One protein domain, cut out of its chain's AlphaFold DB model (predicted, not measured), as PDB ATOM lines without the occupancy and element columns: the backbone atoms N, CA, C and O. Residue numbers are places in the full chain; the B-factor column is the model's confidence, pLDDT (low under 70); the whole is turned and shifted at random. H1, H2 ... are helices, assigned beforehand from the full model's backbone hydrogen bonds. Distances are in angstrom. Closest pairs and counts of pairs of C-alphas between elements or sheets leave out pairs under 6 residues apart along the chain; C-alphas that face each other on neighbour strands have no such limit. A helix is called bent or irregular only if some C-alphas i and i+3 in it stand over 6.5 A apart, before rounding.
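This is residues 27 to 183 of the 359 residues of the protein "Hypothetical protein" of Dunaliella tertiolecta (UniProt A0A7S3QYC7). Two long helices, H6 and H2, run side by side in opposite ways; H1 folds back on H2 at one end, and H3 and H4 pack on its other end. Beyond that end lies H5, touching no helix; residues 109 to 115 stick out. The printed part has 157 residues with six named helices, H1 to H6, and no named strand: all helix, extended, radius of gyration of the C-alphas 23.8 A, spans 76 by 38 by 29 A.

H6, residues 142 to 181, is 57.3 A long, ending at C-alpha 181 (118.590, 80.776, 173.329). H2, residues 40 to 72, is 46.4 A long, with a kink of 27 degrees near residue 66. H1, residues 32 to 38, begins at C-alpha 32 (117.003, 93.220, 162.979); it is only just irregular, C-alphas 34 and 37 being 6.52 A apart. H3 is residues 83 to 86, H4 88 to 91, H5 113 to 127.

H2, the hub, touches H6 at a shallow tilt of 8 degrees, closest C-alphas Ala 40 and Ala 178, 6.1 A. H1 and H2 form a hairpin, closest C-alphas Phe 35 and Met 43, 5.4 A. H2 touches H3 with residues 68 to 72 alone, closest C-alphas Ile 68 and Leu 86, 5.3 A, and H4 with 70 to 72 alone, Asn 71 and Phe 91, 4.9 A. Every O i to N i+4 pair is within hydrogen-bond range in H5 and H6, 27 of 29 in H2, and 0 of 3 in H1, where 3 of 4 O i to N i+3 pairs are.

The farthest C-alphas, Asn 104 and Val 183, are 76.0 A apart. The printed part has no cut; links H4 to H5 and H5 to H6 are long. Residues under pLDDT 70 include 95 to 117.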
ATOM      1  N   VAL A  27     109.183 100.969 159.955       65.88
ATOM      2  CA  VAL A  27     110.274 100.519 159.070       65.88
ATOM      3  C   VAL A  27     111.603 101.212 159.386       65.88
ATOM      4  O   VAL A  27     112.669 100.654 159.128       65.88
ATOM      5  N   LYS A  28     111.567 102.422 159.960       71.81
ATOM      6  CA  LYS A  28     112.773 103.191 160.293       71.81
ATOM      7  C   LYS A  28     113.377 102.833 161.653       71.81
ATOM      8  O   LYS A  28     114.550 103.128 161.872       71.81
ATOM      9  N   LEU A  29     112.606 102.227 162.558       71.31
ATOM     10  CA  LEU A  29     113.020 101.917 163.933       71.31
ATOM     11  C   LEU A  29     113.195 100.420 164.200       71.31
ATOM     12  O   LEU A  29     113.875 100.074 165.167       71.31
ATOM     13  N   ALA A  30     112.631  99.553 163.355       72.69
ATOM     14  CA  ALA A  30     112.746  98.108 163.502       72.69
ATOM     15  C   ALA A  30     114.220  97.672 163.495       72.69
ATOM     16  O   ALA A  30     114.946  97.821 162.504       72.69
ATOM     17  N   LYS A  31     114.684  97.115 164.617       81.00
ATOM     18  CA  LYS A  31     116.011  96.502 164.689       81.00
ATOM     19  C   LYS A  31     115.906  95.086 164.146       81.00
ATOM     20  O   LYS A  31     114.926  94.389 164.367       81.00
ATOM     21  N   VAL A  32     116.969  94.603 163.500       80.00
ATOM     22  CA  VAL A  32     117.003  93.220 162.979       80.00
ATOM     23  C   VAL A  32     116.766  92.183 164.095       80.00
ATOM     24  O   VAL A  32     116.256  91.100 163.837       80.00
ATOM     25  N   GLY A  33     117.088  92.532 165.347       75.88
ATOM     26  CA  GLY A  33     116.815  91.699 166.519       75.88
ATOM     27  C   GLY A  33     115.330  91.523 166.851       75.88
ATOM     28  O   GLY A  33     114.977  90.495 167.418       75.88
ATOM     29  N   ASP A  34     114.464  92.453 166.447       81.19
ATOM     30  CA  ASP A  34     113.024  92.386 166.728       81.19
ATOM     31  C   ASP A  34     112.362  91.269 165.899       81.19
ATOM     32  O   ASP A  34     111.380  90.662 166.316       81.19
ATOM     33  N   PHE A  35     112.975  90.881 164.772       82.00
ATOM     34  CA  PHE A  35     112.524  89.737 163.974       82.00
ATOM     35  C   PHE A  35     112.793  88.376 164.622       82.00
ATOM     36  O   PHE A  35     112.395  87.352 164.066       82.00
ATOM     37  N   LYS A  36     113.450  88.334 165.790       76.75
ATOM     38  CA  LYS A  36     113.644  87.089 166.544       76.75
ATOM     39  C   LYS A  36     112.306  86.429 166.897       76.75
ATOM     40  O   LYS A  36     112.251  85.204 166.952       76.75
ATOM     41  N   GLU A  37     111.238  87.212 167.066       80.62
ATOM     42  CA  GLU A  37     109.886  86.704 167.344       80.62
ATOM     43  C   GLU A  37     109.329  85.824 166.215       80.62
ATOM     44  O   GLU A  37     108.593  84.877 166.482       80.62
ATOM     45  N   PHE A  38     109.731  86.063 164.962       84.94
ATOM     46  CA  PHE A  38     109.305  85.258 163.809       84.94
ATOM     47  C   PHE A  38     110.162  84.002 163.604       84.94
ATOM     48  O   PHE A  38     109.920  83.226 162.683       84.94
ATOM     49  N   GLY A  39     111.171  83.787 164.451       84.75
ATOM     50  CA  GLY A  39     112.089  82.657 164.385       84.75
ATOM     51  C   GLY A  39     113.489  83.034 163.900       84.75
ATOM     52  O   GLY A  39     113.708  83.987 163.148       84.75
ATOM     53  N   ALA A  40     114.471  82.232 164.320       84.06
ATOM     54  CA  ALA A  40     115.887  82.465 164.034       84.06
ATOM     55  C   ALA A  40     116.207  82.503 162.528       84.06
ATOM     56  O   ALA A  40     117.082  83.258 162.102       84.06
ATOM     57  N   GLY A  41     115.474  81.731 161.718       87.56
ATOM     58  CA  GLY A  41     115.648  81.690 160.263       87.56
ATOM     59  C   GLY A  41     115.362  83.035 159.589       87.56
ATOM     60  O   GLY A  41     116.176  83.508 158.796       87.56
ATOM     61  N   HIS A  42     114.256  83.695 159.951       89.50
ATOM     62  CA  HIS A  42     113.908  85.010 159.404       89.50
ATOM     63  C   HIS A  42     114.924  86.078 159.809       89.50
ATOM     64  O   HIS A  42     115.373  86.859 158.969       89.50
ATOM     65  N   MET A  43     115.354  86.068 161.074       87.75
ATOM     66  CA  MET A  43     116.408  86.962 161.556       87.75
ATOM     67  C   MET A  43     117.696  86.806 160.727       87.75
ATOM     68  O   MET A  43     118.269  87.798 160.272       87.75
ATOM     69  N   LEU A  44     118.141  85.565 160.494       87.56
ATOM     70  CA  LEU A  44     119.354  85.267 159.729       87.56
ATOM     71  C   LEU A  44     119.248  85.732 158.269       87.56
ATOM     72  O   LEU A  44     120.201  86.299 157.734       87.56
ATOM     73  N   TYR A  45     118.078  85.551 157.653       91.75
ATOM     74  CA  TYR A  45     117.793  86.015 156.296       91.75
ATOM     75  C   TYR A  45     117.903  87.541 156.165       91.75
ATOM     76  O   TYR A  45     118.571  88.038 155.257       91.75
ATOM     77  N   PHE A  46     117.328  88.306 157.097       91.69
ATOM     78  CA  PHE A  46     117.440  89.768 157.070       91.69
ATOM     79  C   PHE A  46     118.862  90.260 157.345       91.69
ATOM     80  O   PHE A  46     119.300  91.233 156.727       91.69
ATOM     81  N   TYR A  47     119.617  89.581 158.217       89.56
ATOM     82  CA  TYR A  47     121.047  89.859 158.362       89.56
ATOM     83  C   TYR A  47     121.790  89.637 157.048       89.56
ATOM     84  O   TYR A  47     122.536  90.518 156.623       89.56
ATOM     85  N   PHE A  48     121.558  88.504 156.385       91.81
ATOM     86  CA  PHE A  48     122.158  88.202 155.090       91.81
ATOM     87  C   PHE A  48     121.843  89.285 154.050       91.81
ATOM     88  O   PHE A  48     122.770  89.814 153.438       91.81
ATOM     89  N   LEU A  49     120.575  89.685 153.909       93.31
ATOM     90  CA  LEU A  49     120.172  90.754 152.989       93.31
ATOM     91  C   LEU A  49     120.843  92.091 153.308       93.31
ATOM     92  O   LEU A  49     121.373  92.738 152.407       93.31
ATOM     93  N   LYS A  50     120.861  92.497 154.584       92.00
ATOM     94  CA  LYS A  50     121.510  93.741 155.020       92.00
ATOM     95  C   LYS A  50     122.988  93.750 154.641       92.00
ATOM     96  O   LYS A  50     123.488  94.736 154.108       92.00
ATOM     97  N   TYR A  51     123.686  92.656 154.920       92.12
ATOM     98  CA  TYR A  51     125.099  92.529 154.605       92.12
ATOM     99  C   TYR A  51     125.356  92.495 153.095       92.12
ATOM    100  O   TYR A  51     126.260  93.188 152.633       92.12
ATOM    101  N   CYS A  52     124.534  91.775 152.326       93.06
ATOM    102  CA  CYS A  52     124.597  91.777 150.864       93.06
ATOM    103  C   CYS A  52     124.392  93.184 150.291       93.06
ATOM    104  O   CYS A  52     125.164  93.622 149.446       93.06
ATOM    105  N   ALA A  53     123.401  93.926 150.786       95.56
ATOM    106  CA  ALA A  53     123.153  95.294 150.346       95.56
ATOM    107  C   ALA A  53     124.353  96.213 150.629       95.56
ATOM    108  O   ALA A  53     124.746  96.984 149.759       95.56
ATOM    109  N   ILE A  54     124.973  96.097 151.810       92.06
ATOM    110  CA  ILE A  54     126.158  96.889 152.166       92.06
ATOM    111  C   ILE A  54     127.341  96.552 151.251       92.06
ATOM    112  O   ILE A  54     127.964  97.467 150.720       92.06
ATOM    113  N   ILE A  55     127.652  95.267 151.033       93.81
ATOM    114  CA  ILE A  55     128.792  94.897 150.182       93.81
ATOM    115  C   ILE A  55     128.547  95.269 148.722       93.81
ATOM    116  O   ILE A  55     129.458  95.785 148.085       93.81
ATOM    117  N   PHE A  56     127.331  95.088 148.201       95.25
ATOM    118  CA  PHE A  56     127.007  95.499 146.837       95.25
ATOM    119  C   PHE A  56     127.014  97.016 146.684       95.25
ATOM    120  O   PHE A  56     127.456  97.500 145.653       95.25
ATOM    121  N   ALA A  57     126.614  97.780 147.704       95.56
ATOM    122  CA  ALA A  57     126.766  99.231 147.687       95.56
ATOM    123  C   ALA A  57     128.248  99.639 147.656       95.56
ATOM    124  O   ALA A  57     128.625 100.496 146.863       95.56
ATOM    125  N   ILE A  58     129.106  98.995 148.455       92.69
ATOM    126  CA  ILE A  58     130.558  99.239 148.438       92.69
ATOM    127  C   ILE A  58     131.159  98.855 147.076       92.69
ATOM    128  O   ILE A  58     131.925  99.626 146.507       92.69
ATOM    129  N   LEU A  59     130.782  97.700 146.521       92.06
ATOM    130  CA  LEU A  59     131.221  97.243 145.200       92.06
ATOM    131  C   LEU A  59     130.658  98.093 144.057       92.06
ATOM    132  O   LEU A  59     131.298  98.205 143.027       92.06
ATOM    133  N   ALA A  60     129.491  98.711 144.203       94.12
ATOM    134  CA  ALA A  60     128.959  99.614 143.187       94.12
ATOM    135  C   ALA A  60     129.635 100.989 143.256       94.12
ATOM    136  O   ALA A  60     129.950 101.580 142.229       94.12
ATOM    137  N   ILE A  61     129.876 101.502 144.464       94.19
ATOM    138  CA  ILE A  61     130.412 102.851 144.659       94.19
ATOM    139  C   ILE A  61     131.926 102.878 144.434       94.19
ATOM    140  O   ILE A  61     132.400 103.754 143.724       94.19
ATOM    141  N   CYS A  62     132.697 101.949 145.005       93.00
ATOM    142  CA  CYS A  62     134.160 102.029 144.974       93.00
ATOM    143  C   CYS A  62     134.742 101.800 143.565       93.00
ATOM    144  O   CYS A  62     135.294 102.748 143.008       93.00
ATOM    145  N   PRO A  63     134.629 100.608 142.950       93.69
ATOM    146  CA  PRO A  63     135.128 100.408 141.594       93.69
ATOM    147  C   PRO A  63     134.223 101.075 140.556       93.69
ATOM    148  O   PRO A  63     134.741 101.671 139.618       93.69
ATOM    149  N   GLY A  64     132.898 101.083 140.747       91.50
ATOM    150  CA  GLY A  64     131.981 101.680 139.773       91.50
ATOM    151  C   GLY A  64     132.178 103.187 139.600       91.50
ATOM    152  O   GLY A  64     132.261 103.648 138.467       91.50
ATOM    153  N   ALA A  65     132.344 103.974 140.672       91.81
ATOM    154  CA  ALA A  65     132.600 105.412 140.522       91.81
ATOM    155  C   ALA A  65     133.977 105.700 139.895       91.81
ATOM    156  O   ALA A  65     134.107 106.617 139.079       91.81
ATOM    157  N   VAL A  66     135.000 104.907 140.229       91.25
ATOM    158  CA  VAL A  66     136.330 105.037 139.609       91.25
ATOM    159  C   VAL A  66     136.262 104.685 138.122       91.25
ATOM    160  O   VAL A  66     136.765 105.431 137.288       91.25
ATOM    161  N   GLN A  67     135.565 103.609 137.766       90.44
ATOM    162  CA  GLN A  67     135.408 103.185 136.380       90.44
ATOM    163  C   GLN A  67     134.590 104.193 135.566       90.44
ATOM    164  O   GLN A  67     134.990 104.542 134.461       90.44
ATOM    165  N   ILE A  68     133.501 104.732 136.125       90.50
ATOM    166  CA  ILE A  68     132.682 105.774 135.489       90.50
ATOM    167  C   ILE A  68     133.515 107.033 135.220       90.50
ATOM    168  O   ILE A  68     133.465 107.570 134.116       90.50
ATOM    169  N   THR A  69     134.303 107.500 136.195       88.81
ATOM    170  CA  THR A  69     135.128 108.711 136.015       88.81
ATOM    171  C   THR A  69     136.235 108.502 134.983       88.81
ATOM    172  O   THR A  69     136.465 109.375 134.149       88.81
ATOM    173  N   MET A  70     136.874 107.333 134.980       87.62
ATOM    174  CA  MET A  70     137.890 106.993 133.984       87.62
ATOM    175  C   MET A  70     137.313 106.788 132.577       87.62
ATOM    176  O   MET A  70     137.919 107.240 131.609       87.62
ATOM    177  N   ASN A  71     136.147 106.147 132.445       86.75
ATOM    178  CA  ASN A  71     135.473 105.962 131.158       86.75
ATOM    179  C   ASN A  71     135.027 107.303 130.573       86.75
ATOM    180  O   ASN A  71     135.256 107.558 129.394       86.75
ATOM    181  N   ALA A  72     134.469 108.194 131.401       85.56
ATOM    182  CA  ALA A  72     134.078 109.538 130.981       85.56
ATOM    183  C   ALA A  72     135.277 110.372 130.488       85.56
ATOM    184  O   ALA A  72     135.129 111.189 129.581       85.56
ATOM    185  N   ALA A  73     136.473 110.141 131.041       84.69
ATOM    186  CA  ALA A  73     137.707 110.803 130.617       84.69
ATOM    187  C   ALA A  73     138.314 110.240 129.314       84.69
ATOM    188  O   ALA A  73     139.227 110.851 128.763       84.69
ATOM    189  N   GLY A  74     137.821 109.099 128.815       80.38
ATOM    190  CA  GLY A  74     138.364 108.398 127.647       80.38
ATOM    191  C   GLY A  74     138.242 109.147 126.318       80.38
ATOM    192  O   GLY A  74     139.134 109.040 125.472       80.38
ATOM    193  N   GLY A  75     137.173 109.934 126.157       75.44
ATOM    194  CA  GLY A  75     136.974 110.847 125.026       75.44
ATOM    195  C   GLY A  75     136.818 110.180 123.652       75.44
ATOM    196  O   GLY A  75     136.942 110.866 122.640       75.44
ATOM    197  N   PHE A  76     136.577 108.865 123.586       75.81
ATOM    198  CA  PHE A  76     136.417 108.149 122.314       75.81
ATOM    199  C   PHE A  76     135.086 108.475 121.620       75.81
ATOM    200  O   PHE A  76     135.027 108.580 120.393       75.81
ATOM    201  N   LEU A  77     134.025 108.671 122.405       76.06
ATOM    202  CA  LEU A  77     132.710 109.112 121.955       76.06
ATOM    203  C   LEU A  77     132.570 110.614 122.223       76.06
ATOM    204  O   LEU A  77     132.756 111.089 123.340       76.06
ATOM    205  N   SER A  78     132.222 111.379 121.192       68.00
ATOM    206  CA  SER A  78     132.150 112.845 121.250       68.00
ATOM    207  C   SER A  78     130.824 113.396 121.797       68.00
ATOM    208  O   SER A  78     130.700 114.604 121.995       68.00
ATOM    209  N   SER A  79     129.816 112.543 122.014       72.75
ATOM    210  CA  SER A  79     128.482 112.949 122.482       72.75
ATOM    211  C   SER A  79     128.394 112.877 124.005       72.75
ATOM    212  O   SER A  79     128.170 111.815 124.571       72.75
ATOM    213  N   PHE A  80     128.543 114.016 124.686       59.81
ATOM    214  CA  PHE A  80     128.473 114.124 126.155       59.81
ATOM    215  C   PHE A  80     127.094 113.802 126.767       59.81
ATOM    216  O   PHE A  80     126.973 113.752 127.990       59.81
ATOM    217  N   ALA A  81     126.049 113.627 125.950       65.19
ATOM    218  CA  ALA A  81     124.675 113.441 126.420       65.19
ATOM    219  C   ALA A  81     124.251 111.967 126.556       65.19
ATOM    220  O   ALA A  81     123.204 111.698 127.144       65.19
ATOM    221  N   ASP A  82     125.051 111.023 126.052       79.00
ATOM    222  CA  ASP A  82     124.652 109.619 125.963       79.00
ATOM    223  C   ASP A  82     125.293 108.771 127.067       79.00
ATOM    224  O   ASP A  82     126.483 108.903 127.377       79.00
ATOM    225  N   PHE A  83     124.505 107.849 127.638       81.75
ATOM    226  CA  PHE A  83     124.967 106.848 128.618       81.75
ATOM    227  C   PHE A  83     126.174 106.043 128.116       81.75
ATOM    228  O   PHE A  83     126.964 105.545 128.922       81.75
ATOM    229  N   ASP A  84     126.356 105.976 126.798       78.44
ATOM    230  CA  ASP A  84     127.477 105.327 126.132       78.44
ATOM    231  C   ASP A  84     128.836 105.902 126.565       78.44
ATOM    232  O   ASP A  84     129.819 105.163 126.632       78.44
ATOM    233  N   THR A  85     128.894 107.177 126.974       81.25
ATOM    234  CA  THR A  85     130.118 107.819 127.496       81.25
ATOM    235  C   THR A  85     130.604 107.248 128.828       81.25
ATOM    236  O   THR A  85     131.783 107.370 129.165       81.25
ATOM    237  N   LEU A  86     129.720 106.600 129.589       84.75
ATOM    238  CA  LEU A  86     130.067 105.966 130.863       84.75
ATOM    239  C   LEU A  86     130.500 104.507 130.678       84.75
ATOM    240  O   LEU A  86     131.008 103.883 131.614       84.75
ATOM    241  N   THR A  87     130.299 103.950 129.485       84.69
ATOM    242  CA  THR A  87     130.652 102.566 129.175       84.69
ATOM    243  C   THR A  87     132.147 102.418 128.911       84.69
ATOM    244  O   THR A  87     132.841 103.375 128.560       84.69
ATOM    245  N   LEU A  88     132.644 101.183 129.017       78.88
ATOM    246  CA  LEU A  88     134.031 100.847 128.684       78.88
ATOM    247  C   LEU A  88     134.389 101.219 127.231       78.88
ATOM    248  O   LEU A  88     135.547 101.489 126.931       78.88
ATOM    249  N   GLY A  89     133.395 101.290 126.336       77.75
ATOM    250  CA  GLY A  89     133.587 101.689 124.943       77.75
ATOM    251  C   GLY A  89     134.105 103.121 124.785       77.75
ATOM    252  O   GLY A  89     134.870 103.386 123.861       77.75
ATOM    253  N   ASN A  90     133.777 104.028 125.712       82.94
ATOM    254  CA  ASN A  90     134.261 105.410 125.661       82.94
ATOM    255  C   ASN A  90     135.746 105.552 126.042       82.94
ATOM    256  O   ASN A  90     136.369 106.568 125.733       82.94
ATOM    257  N   PHE A  91     136.327 104.535 126.687       81.81
ATOM    258  CA  PHE A  91     137.753 104.517 127.014       81.81
ATOM    259  C   PHE A  91     138.632 104.441 125.750       81.81
ATOM    260  O   PHE A  91     139.713 105.033 125.700       81.81
ATOM    261  N   GLY A  92     138.126 103.782 124.700       77.69
ATOM    262  CA  GLY A  92     138.747 103.728 123.378       77.69
ATOM    263  C   GLY A  92     140.102 103.015 123.333       77.69
ATOM    264  O   GLY A  92     140.471 102.248 124.223       77.69
ATOM    265  N   LEU A  93     140.845 103.268 122.253       76.88
ATOM    266  CA  LEU A  93     142.187 102.724 122.025       76.88
ATOM    267  C   LEU A  93     143.240 103.424 122.910       76.88
ATOM    268  O   LEU A  93     143.110 104.605 123.253       76.88
ATOM    269  N   GLN A  94     144.295 102.695 123.275       73.38
ATOM    270  CA  GLN A  94     145.403 103.143 124.124       73.38
ATOM    271  C   GLN A  94     146.312 104.164 123.430       73.38
ATOM    272  O   GLN A  94     146.857 105.041 124.113       73.38
ATOM    273  N   SER A  95     146.478 104.067 122.106       69.44
ATOM    274  CA  SER A  95     147.473 104.852 121.364       69.44
ATOM    275  C   SER A  95     146.920 106.010 120.534       69.44
ATOM    276  O   SER A  95     147.690 106.840 120.048       69.44
ATOM    277  N   SER A  96     145.597 106.128 120.388       62.12
ATOM    278  CA  SER A  96     144.993 107.252 119.672       62.12
ATOM    279  C   SER A  96     144.510 108.348 120.628       62.12
ATOM    280  O   SER A  96     143.785 108.113 121.601       62.12
ATOM    281  N   ASN A  97     144.931 109.581 120.332       53.16
ATOM    282  CA  ASN A  97     144.451 110.814 120.969       53.16
ATOM    283  C   ASN A  97     143.323 111.473 120.157       53.16
ATOM    284  O   ASN A  97     143.084 112.671 120.255       53.16
ATOM    285  N   VAL A  98     142.713 110.724 119.236       51.25
ATOM    286  CA  VAL A  98     142.076 111.312 118.062       51.25
ATOM    287  C   VAL A  98     140.653 110.809 117.927       51.25
ATOM    288  O   VAL A  98     140.424 109.602 117.885       51.25
ATOM    289  N   ASN A  99     139.731 111.768 117.812       52.41
ATOM    290  CA  ASN A  99     138.371 111.589 117.317       52.41
ATOM    291  C   ASN A  99     138.345 110.488 116.249       52.41
ATOM    292  O   ASN A  99     139.147 110.524 115.311       52.41
ATOM    293  N   ALA A 100     137.404 109.548 116.359       48.62
ATOM    294  CA  ALA A 100     137.203 108.442 115.417       48.62
ATOM    295  C   ALA A 100     137.180 108.865 113.924       48.62
ATOM    296  O   ALA A 100     137.350 108.032 113.046       48.62
ATOM    297  N   ALA A 101     137.049 110.162 113.636       49.34
ATOM    298  CA  ALA A 101     137.177 110.784 112.322       49.34
ATOM    299  C   ALA A 101     138.510 110.535 111.574       49.34
ATOM    300  O   ALA A 101     138.498 110.562 110.347       49.34
ATOM    301  N   ASN A 102     139.644 110.290 112.250       47.75
ATOM    302  CA  ASN A 102     140.938 110.079 111.558       47.75
ATOM    303  C   ASN A 102     141.319 108.602 111.376       47.75
ATOM    304  O   ASN A 102     142.167 108.278 110.546       47.75
ATOM    305  N   LEU A 103     140.693 107.700 112.129       52.84
ATOM    306  CA  LEU A 103     140.762 106.267 111.881       52.84
ATOM    307  C   LEU A 103     139.621 105.968 110.916       52.84
ATOM    308  O   LEU A 103     138.496 105.765 111.349       52.84
ATOM    309  N   ASN A 104     139.902 106.004 109.615       52.47
ATOM    310  CA  ASN A 104     138.960 105.758 108.515       52.47
ATOM    311  C   ASN A 104     138.478 104.281 108.497       52.47
ATOM    312  O   ASN A 104     138.616 103.570 107.505       52.47
ATOM    313  N   ILE A 105     138.006 103.787 109.641       55.25
ATOM    314  CA  ILE A 105     137.524 102.436 109.890       55.25
ATOM    315  C   ILE A 105     136.029 102.470 109.597       55.25
ATOM    316  O   ILE A 105     135.195 102.740 110.458       55.25
ATOM    317  N   THR A 106     135.684 102.226 108.341       52.25
ATOM    318  CA  THR A 106     134.317 101.921 107.935       52.25
ATOM    319  C   THR A 106     133.941 100.557 108.507       52.25
ATOM    320  O   THR A 106     134.318  99.521 107.962       52.25
ATOM    321  N   LEU A 107     133.212 100.543 109.631       54.16
ATOM    322  CA  LEU A 107     132.596  99.311 110.120       54.16
ATOM    323  C   LEU A 107     131.623  98.791 109.045       54.16
ATOM    324  O   LEU A 107     130.744  99.545 108.614       54.16
ATOM    325  N   PRO A 108     131.762  97.536 108.583       52.22
ATOM    326  CA  PRO A 108     130.873  96.978 107.574       52.22
ATOM    327  C   PRO A 108     129.445  96.918 108.130       52.22
ATOM    328  O   PRO A 108     129.166  96.225 109.105       52.22
ATOM    329  N   SER A 109     128.538  97.681 107.517       53.91
ATOM    330  CA  SER A 109     127.212  97.994 108.062       53.91
ATOM    331  C   SER A 109     126.176  96.871 107.947       53.91
ATOM    332  O   SER A 109     124.999  97.102 108.213       53.91
ATOM    333  N   SER A 110     126.549  95.662 107.538       55.47
ATOM    334  CA  SER A 110     125.593  94.560 107.454       55.47
ATOM    335  C   SER A 110     126.293  93.201 107.400       55.47
ATOM    336  O   SER A 110     127.039  92.904 106.473       55.47
ATOM    337  N   ASN A 111     125.985  92.355 108.389       55.38
ATOM    338  CA  ASN A 111     126.198  90.894 108.437       55.38
ATOM    339  C   ASN A 111     127.538  90.323 108.947       55.38
ATOM    340  O   ASN A 111     127.759  89.122 108.818       55.38
ATOM    341  N   ALA A 112     128.392  91.099 109.610       52.56
ATOM    342  CA  ALA A 112     129.743  90.660 109.977       52.56
ATOM    343  C   ALA A 112     129.962  90.480 111.494       52.56
ATOM    344  O   ALA A 112     130.888  91.065 112.037       52.56
ATOM    345  N   GLY A 113     129.140  89.697 112.202       60.47
ATOM    346  CA  GLY A 113     129.323  89.504 113.655       60.47
ATOM    347  C   GLY A 113     130.730  88.998 114.020       60.47
ATOM    348  O   GLY A 113     131.427  89.618 114.813       60.47
ATOM    349  N   ALA A 114     131.191  87.934 113.354       66.00
ATOM    350  CA  ALA A 114     132.516  87.356 113.603       66.00
ATOM    351  C   ALA A 114     133.667  88.176 112.984       66.00
ATOM    352  O   ALA A 114     134.705  88.363 113.617       66.00
ATOM    353  N   ASP A 115     133.496  88.698 111.765       68.56
ATOM    354  CA  ASP A 115     134.558  89.457 111.088       68.56
ATOM    355  C   ASP A 115     134.773  90.842 111.718       68.56
ATOM    356  O   ASP A 115     135.911  91.313 111.790       68.56
ATOM    357  N   ALA A 116     133.716  91.473 112.245       65.62
ATOM    358  CA  ALA A 116     133.836  92.710 113.012       65.62
ATOM    359  C   ALA A 116     134.561  92.470 114.342       65.62
ATOM    360  O   ALA A 116     135.462  93.234 114.680       65.62
ATOM    361  N   GLU A 117     134.247  91.389 115.064       69.00
ATOM    362  CA  GLU A 117     134.953  91.025 116.300       69.00
ATOM    363  C   GLU A 117     136.447  90.749 116.054       69.00
ATOM    364  O   GLU A 117     137.299  91.269 116.779       69.00
ATOM    365  N   ILE A 118     136.794  90.000 114.998       73.44
ATOM    366  CA  ILE A 118     138.195  89.731 114.629       73.44
ATOM    367  C   ILE A 118     138.921  91.025 114.232       73.44
ATOM    368  O   ILE A 118     140.094  91.204 114.573       73.44
ATOM    369  N   MET A 119     138.255  91.933 113.516       72.62
ATOM    370  CA  MET A 119     138.832  93.223 113.132       72.62
ATOM    371  C   MET A 119     139.083  94.118 114.352       72.62
ATOM    372  O   MET A 119     140.159  94.706 114.458       72.62
ATOM    373  N   ILE A 120     138.142  94.159 115.299       69.62
ATOM    374  CA  ILE A 120     138.284  94.868 116.576       69.62
ATOM    375  C   ILE A 120     139.457  94.287 117.377       69.62
ATOM    376  O   ILE A 120     140.308  95.038 117.851       69.62
ATOM    377  N   LEU A 121     139.569  92.959 117.469       73.00
ATOM    378  CA  LEU A 121     140.679  92.302 118.166       73.00
ATOM    379  C   LEU A 121     142.038  92.646 117.533       73.00
ATOM    380  O   LEU A 121     142.982  92.980 118.246       73.00
ATOM    381  N   LYS A 122     142.142  92.597 116.199       76.00
ATOM    382  CA  LYS A 122     143.368  92.973 115.473       76.00
ATOM    383  C   LYS A 122     143.738  94.439 115.694       76.00
ATOM    384  O   LYS A 122     144.920  94.739 115.826       76.00
ATOM    385  N   LEU A 123     142.746  95.325 115.764       74.12
ATOM    386  CA  LEU A 123     142.947  96.740 116.061       74.12
ATOM    387  C   LEU A 123     143.517  96.935 117.472       74.12
ATOM    388  O   LEU A 123     144.498  97.652 117.622       74.12
ATOM    389  N   PHE A 124     142.974  96.249 118.482       73.81
ATOM    390  CA  PHE A 124     143.506  96.292 119.849       73.81
ATOM    391  C   PHE A 124     144.923  95.712 119.958       73.81
ATOM    392  O   PHE A 124     145.753  96.261 120.678       73.81
ATOM    393  N   LEU A 125     145.219  94.622 119.242       76.38
ATOM    394  CA  LEU A 125     146.559  94.025 119.231       76.38
ATOM    395  C   LEU A 125     147.592  94.950 118.575       76.38
ATOM    396  O   LEU A 125     148.681  95.109 119.113       76.38
ATOM    397  N   ALA A 126     147.243  95.586 117.453       76.25
ATOM    398  CA  ALA A 126     148.115  96.553 116.786       76.25
ATOM    399  C   ALA A 126     148.314  97.834 117.617       76.25
ATOM    400  O   ALA A 126     149.382  98.438 117.596       76.25
ATOM    401  N   ASP A 127     147.293  98.243 118.367       74.75
ATOM    402  CA  ASP A 127     147.331  99.414 119.240       74.75
ATOM    403  C   ASP A 127     148.228  99.210 120.476       74.75
ATOM    404  O   ASP A 127     148.838 100.165 120.953       74.75
ATOM    405  N   ALA A 128     148.379  97.968 120.949       73.94
ATOM    406  CA  ALA A 128     149.191  97.633 122.121       73.94
ATOM    407  C   ALA A 128     150.700  97.888 121.936       73.94
ATOM    408  O   ALA A 128     151.421  98.052 122.925       73.94
ATOM    409  N   GLU A 129     151.188  97.915 120.692       77.19
ATOM    410  CA  GLU A 129     152.597  98.181 120.369       77.19
ATOM    411  C   GLU A 129     152.931  99.681 120.342       77.19
ATOM    412  O   GLU A 129     154.101 100.063 120.418       77.19
ATOM    413  N   ASN A 130     151.918 100.545 120.273       76.50
ATOM    414  CA  ASN A 130     152.105 101.985 120.166       76.50
ATOM    415  C   ASN A 130     152.232 102.653 121.554       76.50
ATOM    416  O   ASN A 130     151.658 102.183 122.541       76.50
ATOM    417  N   PRO A 131     152.980 103.769 121.670       76.56
ATOM    418  CA  PRO A 131     153.146 104.469 122.941       76.56
ATOM    419  C   PRO A 131     151.807 105.019 123.449       76.56
ATOM    420  O   PRO A 131     151.009 105.565 122.687       76.56
ATOM    421  N   SER A 132     151.571 104.888 124.757       77.38
ATOM    422  CA  SER A 132     150.317 105.321 125.370       77.38
ATOM    423  C   SER A 132     150.155 106.831 125.313       77.38
ATOM    424  O   SER A 132     151.083 107.589 125.602       77.38
ATOM    425  N   VAL A 133     148.935 107.255 125.025       77.44
ATOM    426  CA  VAL A 133     148.559 108.661 124.991       77.44
ATOM    427  C   VAL A 133     148.236 109.179 126.394       77.44
ATOM    428  O   VAL A 133     147.593 108.492 127.197       77.44
ATOM    429  N   LYS A 134     148.665 110.413 126.674       76.69
ATOM    430  CA  LYS A 134     148.276 111.166 127.871       76.69
ATOM    431  C   LYS A 134     146.888 111.753 127.671       76.69
ATOM    432  O   LYS A 134     146.652 112.426 126.674       76.69
ATOM    433  N   MET A 135     145.986 111.520 128.620       69.75
ATOM    434  CA  MET A 135     144.689 112.194 128.629       69.75
ATOM    435  C   MET A 135     144.880 113.659 129.041       69.75
ATOM    436  O   MET A 135     145.330 113.933 130.156       69.75
ATOM    437  N   ASP A 136     144.517 114.597 128.165       67.06
ATOM    438  CA  ASP A 136     144.708 116.039 128.390       67.06
ATOM    439  C   ASP A 136     143.924 116.574 129.601       67.06
ATOM    440  O   ASP A 136     144.328 117.551 130.227       67.06
ATOM    441  N   THR A 137     142.822 115.917 129.972       68.31
ATOM    442  CA  THR A 137     141.926 116.346 131.055       68.31
ATOM    443  C   THR A 137     142.408 115.979 132.458       68.31
ATOM    444  O   THR A 137     142.072 116.689 133.403       68.31
ATOM    445  N   ILE A 138     143.169 114.889 132.629       68.44
ATOM    446  CA  ILE A 138     143.570 114.386 133.964       68.44
ATOM    447  C   ILE A 138     145.075 114.040 134.046       68.44
ATOM    448  O   ILE A 138     145.545 113.529 135.054       68.44
ATOM    449  N   HIS A 139     145.872 114.330 133.014       75.81
ATOM    450  CA  HIS A 139     147.320 114.051 132.976       75.81
ATOM    451  C   HIS A 139     147.714 112.594 133.317       75.81
ATOM    452  O   HIS A 139     148.857 112.334 133.696       75.81
ATOM    453  N   PHE A 140     146.797 111.635 133.165       78.88
ATOM    454  CA  PHE A 140     147.079 110.212 133.337       78.88
ATOM    455  C   PHE A 140     147.375 109.557 131.986       78.88
ATOM    456  O   PHE A 140     146.705 109.821 130.983       78.88
ATOM    457  N   ASP A 141     148.365 108.665 131.972       86.31
ATOM    458  CA  ASP A 141     148.600 107.765 130.845       86.31
ATOM    459  C   ASP A 141     147.478 106.718 130.793       86.31
ATOM    460  O   ASP A 141     147.215 106.035 131.789       86.31
ATOM    461  N   LYS A 142     146.855 106.528 129.619       84.19
ATOM    462  CA  LYS A 142     145.779 105.533 129.417       84.19
ATOM    463  C   LYS A 142     146.161 104.133 129.918       84.19
ATOM    464  O   LYS A 142     145.355 103.443 130.541       84.19
ATOM    465  N   ARG A 143     147.417 103.731 129.701       84.19
ATOM    466  CA  ARG A 143     147.954 102.438 130.148       84.19
ATOM    467  C   ARG A 143     147.952 102.303 131.672       84.19
ATOM    468  O   ARG A 143     147.568 101.259 132.193       84.19
ATOM    469  N   SER A 144     148.334 103.363 132.379       87.19
ATOM    470  CA  SER A 144     148.315 103.403 133.844       87.19
ATOM    471  C   SER A 144     146.888 103.323 134.382       87.19
ATOM    472  O   SER A 144     146.657 102.650 135.386       87.19
ATOM    473  N   SER A 145     145.916 103.924 133.691       86.81
ATOM    474  CA  SER A 145     144.498 103.824 134.052       86.81
ATOM    475  C   SER A 145     143.967 102.393 133.942       86.81
ATOM    476  O   SER A 145     143.352 101.917 134.891       86.81
ATOM    477  N   ILE A 146     144.273 101.666 132.858       86.38
ATOM    478  CA  ILE A 146     143.871 100.253 132.707       86.38
ATOM    479  C   ILE A 146     144.480  99.393 133.817       86.38
ATOM    480  O   ILE A 146     143.771  98.625 134.465       86.38
ATOM    481  N   ILE A 147     145.782  99.551 134.082       89.44
ATOM    482  CA  ILE A 147     146.461  98.815 135.159       89.44
ATOM    483  C   ILE A 147     145.800  99.118 136.509       89.44
ATOM    484  O   ILE A 147     145.579  98.208 137.306       89.44
ATOM    485  N   THR A 148     145.445 100.382 136.748       89.56
ATOM    486  CA  THR A 148     144.770 100.812 137.978       89.56
ATOM    487  C   THR A 148     143.375 100.197 138.099       89.56
ATOM    488  O   THR A 148     143.040  99.710 139.175       89.56
ATOM    489  N   MET A 149     142.586 100.146 137.018       89.50
ATOM    490  CA  MET A 149     141.277  99.477 137.004       89.50
ATOM    491  C   MET A 149     141.407  97.990 137.330       89.50
ATOM    492  O   MET A 149     140.744  97.502 138.237       89.50
ATOM    493  N   THR A 150     142.306  97.273 136.648       91.75
ATOM    494  CA  THR A 150     142.503  95.835 136.886       91.75
ATOM    495  C   THR A 150     142.992  95.561 138.309       91.75
ATOM    496  O   THR A 150     142.540  94.611 138.949       91.75
ATOM    497  N   ALA A 151     143.894  96.396 138.834       93.44
ATOM    498  CA  ALA A 151     144.354  96.290 140.215       93.44
ATOM    499  C   ALA A 151     143.218  96.546 141.217       93.44
ATOM    500  O   ALA A 151     143.119  95.838 142.221       93.44
ATOM    501  N   LEU A 152     142.349  97.522 140.939       93.62
ATOM    502  CA  LEU A 152     141.183  97.833 141.764       93.62
ATOM    503  C   LEU A 152     140.158  96.694 141.742       93.62
ATOM    504  O   LEU A 152     139.708  96.278 142.806       93.62
ATOM    505  N   ASP A 153     139.846  96.133 140.574       93.50
ATOM    506  CA  ASP A 153     138.936  94.988 140.435       93.50
ATOM    507  C   ASP A 153     139.460  93.755 141.174       93.50
ATOM    508  O   ASP A 153     138.718  93.090 141.908       93.50
ATOM    509  N   LEU A 154     140.762  93.473 141.052       95.62
ATOM    510  CA  LEU A 154     141.409  92.395 141.794       95.62
ATOM    511  C   LEU A 154     141.321  92.641 143.307       95.62
ATOM    512  O   LEU A 154     140.943  91.738 144.057       95.62
ATOM    513  N   ALA A 155     141.618  93.861 143.763       95.56
ATOM    514  CA  ALA A 155     141.528  94.225 145.173       95.56
ATOM    515  C   ALA A 155     140.094  94.074 145.710       95.56
ATOM    516  O   ALA A 155     139.893  93.467 146.762       95.56
ATOM    517  N   MET A 156     139.088  94.546 144.969       94.81
ATOM    518  CA  MET A 156     137.679  94.422 145.352       94.81
ATOM    519  C   MET A 156     137.199  92.968 145.344       94.81
ATOM    520  O   MET A 156     136.414  92.584 146.211       94.81
ATOM    521  N   THR A 157     137.718  92.132 144.443       95.62
ATOM    522  CA  THR A 157     137.455  90.684 144.439       95.62
ATOM    523  C   THR A 157     138.001  90.016 145.702       95.62
ATOM    524  O   THR A 157     137.306  89.217 146.333       95.62
ATOM    525  N   VAL A 158     139.216  90.378 146.130       96.50
ATOM    526  CA  VAL A 158     139.803  89.888 147.389       96.50
ATOM    527  C   VAL A 158     138.987  90.357 148.598       96.50
ATOM    528  O   VAL A 158     138.706  89.556 149.493       96.50
ATOM    529  N   VAL A 159     138.548  91.621 148.617       95.06
ATOM    530  CA  VAL A 159     137.666  92.158 149.669       95.06
ATOM    531  C   VAL A 159     136.339  91.400 149.712       95.06
ATOM    532  O   VAL A 159     135.898  91.004 150.791       95.06
ATOM    533  N   PHE A 160     135.722  91.143 148.557       95.94
ATOM    534  CA  PHE A 160     134.485  90.371 148.460       95.94
ATOM    535  C   PHE A 160     134.665  88.943 148.985       95.94
ATOM    536  O   PHE A 160     133.858  88.471 149.783       95.94
ATOM    537  N   PHE A 161     135.759  88.272 148.622       97.44
ATOM    538  CA  PHE A 161     136.064  86.938 149.133       97.44
ATOM    539  C   PHE A 161     136.260  86.930 150.657       97.44
ATOM    540  O   PHE A 161     135.681  86.097 151.360       97.44
ATOM    541  N   GLY A 162     137.010  87.899 151.194       96.88
ATOM    542  CA  GLY A 162     137.160  88.086 152.638       96.88
ATOM    543  C   GLY A 162     135.818  88.330 153.335       96.88
ATOM    544  O   GLY A 162     135.548  87.768 154.399       96.88
ATOM    545  N   PHE A 163     134.932  89.094 152.699       95.69
ATOM    546  CA  PHE A 163     133.578  89.328 153.178       95.69
ATOM    547  C   PHE A 163     132.709  88.062 153.160       95.69
ATOM    548  O   PHE A 163     131.980  87.815 154.119       95.69
ATOM    549  N   CYS A 164     132.806  87.213 152.133       94.75
ATOM    550  CA  CYS A 164     132.124  85.917 152.107       94.75
ATOM    551  C   CYS A 164     132.562  85.026 153.277       94.75
ATOM    552  O   CYS A 164     131.717  84.441 153.957       94.75
ATOM    553  N   ILE A 165     133.868  84.963 153.565       96.88
ATOM    554  CA  ILE A 165     134.391  84.231 154.730       96.88
ATOM    555  C   ILE A 165     133.839  84.826 156.030       96.88
ATOM    556  O   ILE A 165     133.353  84.085 156.891       96.88
ATOM    557  N   PHE A 166     133.865  86.156 156.161       95.62
ATOM    558  CA  PHE A 166     133.284  86.861 157.300       95.62
ATOM    559  C   PHE A 166     131.801  86.522 157.478       95.62
ATOM    560  O   PHE A 166     131.381  86.221 158.596       95.62
ATOM    561  N   LEU A 167     131.012  86.495 156.400       92.69
ATOM    562  CA  LEU A 167     129.601  86.135 156.469       92.69
ATOM    563  C   LEU A 167     129.394  84.696 156.906       92.69
ATOM    564  O   LEU A 167     128.559  84.462 157.775       92.69
ATOM    565  N   ILE A 168     130.161  83.745 156.374       93.38
ATOM    566  CA  ILE A 168     130.075  82.342 156.796       93.38
ATOM    567  C   ILE A 168     130.357  82.230 158.297       93.38
ATOM    568  O   ILE A 168     129.614  81.562 159.020       93.38
ATOM    569  N   TRP A 169     131.398  82.903 158.788       96.06
ATOM    570  CA  TRP A 169     131.751  82.877 160.204       96.06
ATOM    571  C   TRP A 169     130.693  83.550 161.086       96.06
ATOM    572  O   TRP A 169     130.249  82.967 162.077       96.06
ATOM    573  N   ASN A 170     130.236  84.739 160.699       92.56
ATOM    574  CA  ASN A 170     129.239  85.493 161.445       92.56
ATOM    575  C   ASN A 170     127.877  84.784 161.463       92.56
ATOM    576  O   ASN A 170     127.226  84.732 162.501       92.56
ATOM    577  N   THR A 171     127.478  84.166 160.349       89.56
ATOM    578  CA  THR A 171     126.250  83.361 160.235       89.56
ATOM    579  C   THR A 171     126.321  82.164 161.174       89.56
ATOM    580  O   THR A 171     125.422  81.986 161.985       89.56
ATOM    581  N   LYS A 172     127.425  81.403 161.160       91.94
ATOM    582  CA  LYS A 172     127.626  80.279 162.090       91.94
ATOM    583  C   LYS A 172     127.557  80.721 163.551       91.94
ATOM    584  O   LYS A 172     126.940  80.044 164.368       91.94
ATOM    585  N   ARG A 173     128.169  81.863 163.880       93.62
ATOM    586  CA  ARG A 173     128.121  82.431 165.232       93.62
ATOM    587  C   ARG A 173     126.698  82.827 165.628       93.62
ATOM    588  O   ARG A 173     126.275  82.506 166.731       93.62
ATOM    589  N   LEU A 174     125.966  83.503 164.744       88.50
ATOM    590  CA  LEU A 174     124.582  83.918 164.981       88.50
ATOM    591  C   LEU A 174     123.647  82.718 165.129       88.50
ATOM    592  O   LEU A 174     122.812  82.729 166.024       88.50
ATOM    593  N   THR A 175     123.811  81.679 164.306       88.00
ATOM    594  CA  THR A 175     123.054  80.431 164.440       88.00
ATOM    595  C   THR A 175     123.327  79.777 165.786       88.00
ATOM    596  O   THR A 175     122.377  79.405 166.459       88.00
ATOM    597  N   LYS A 176     124.590  79.711 166.227       89.12
ATOM    598  CA  LYS A 176     124.933  79.153 167.540       89.12
ATOM    599  C   LYS A 176     124.305  79.946 168.690       89.12
ATOM    600  O   LYS A 176     123.744  79.356 169.597       89.12
ATOM    601  N   LEU A 177     124.360  81.277 168.633       87.56
ATOM    602  CA  LEU A 177     123.718  82.130 169.639       87.56
ATOM    603  C   LEU A 177     122.192  81.986 169.628       87.56
ATOM    604  O   LEU A 177     121.558  82.056 170.674       87.56
ATOM    605  N   ALA A 178     121.591  81.824 168.449       85.56
ATOM    606  CA  ALA A 178     120.158  81.596 168.342       85.56
ATOM    607  C   ALA A 178     119.772  80.256 168.976       85.56
ATOM    608  O   ALA A 178     118.861  80.240 169.798       85.56
ATOM    609  N   ASP A 179     120.517  79.198 168.655       84.88
ATOM    610  CA  ASP A 179     120.359  77.842 169.190       84.88
ATOM    611  C   ASP A 179     120.514  77.814 170.721       84.88
ATOM    612  O   ASP A 179     119.648  77.312 171.428       84.88
ATOM    613  N   GLU A 180     121.535  78.495 171.260       86.44
ATOM    614  CA  GLU A 180     121.761  78.645 172.709       86.44
ATOM    615  C   GLU A 180     120.582  79.315 173.449       86.44
ATOM    616  O   GLU A 180     120.427  79.145 174.658       86.44
ATOM    617  N   HIS A 181     119.743  80.083 172.748       83.00
ATOM    618  CA  HIS A 181     118.590  80.776 173.329       83.00
ATOM    619  C   HIS A 181     117.240  80.125 173.016       83.00
ATOM    620  O   HIS A 181     116.222  80.588 173.541       83.00
ATOM    621  N   THR A 182     117.197  79.104 172.166       83.12
ATOM    622  CA  THR A 182     115.962  78.417 171.790       83.12
ATOM    623  C   THR A 182     115.997  76.997 172.309       83.12
ATOM    624  O   THR A 182     116.571  76.118 171.685       83.12
ATOM    625  N   VAL A 183     115.345  76.775 173.446       86.75
ATOM    626  CA  VAL A 183     115.146  75.432 173.981       86.75
ATOM    627  C   VAL A 183     113.950  74.808 173.269       86.75
ATOM    628  O   VAL A 183     112.819  75.276 173.408       86.75
TER     629      VAL A 183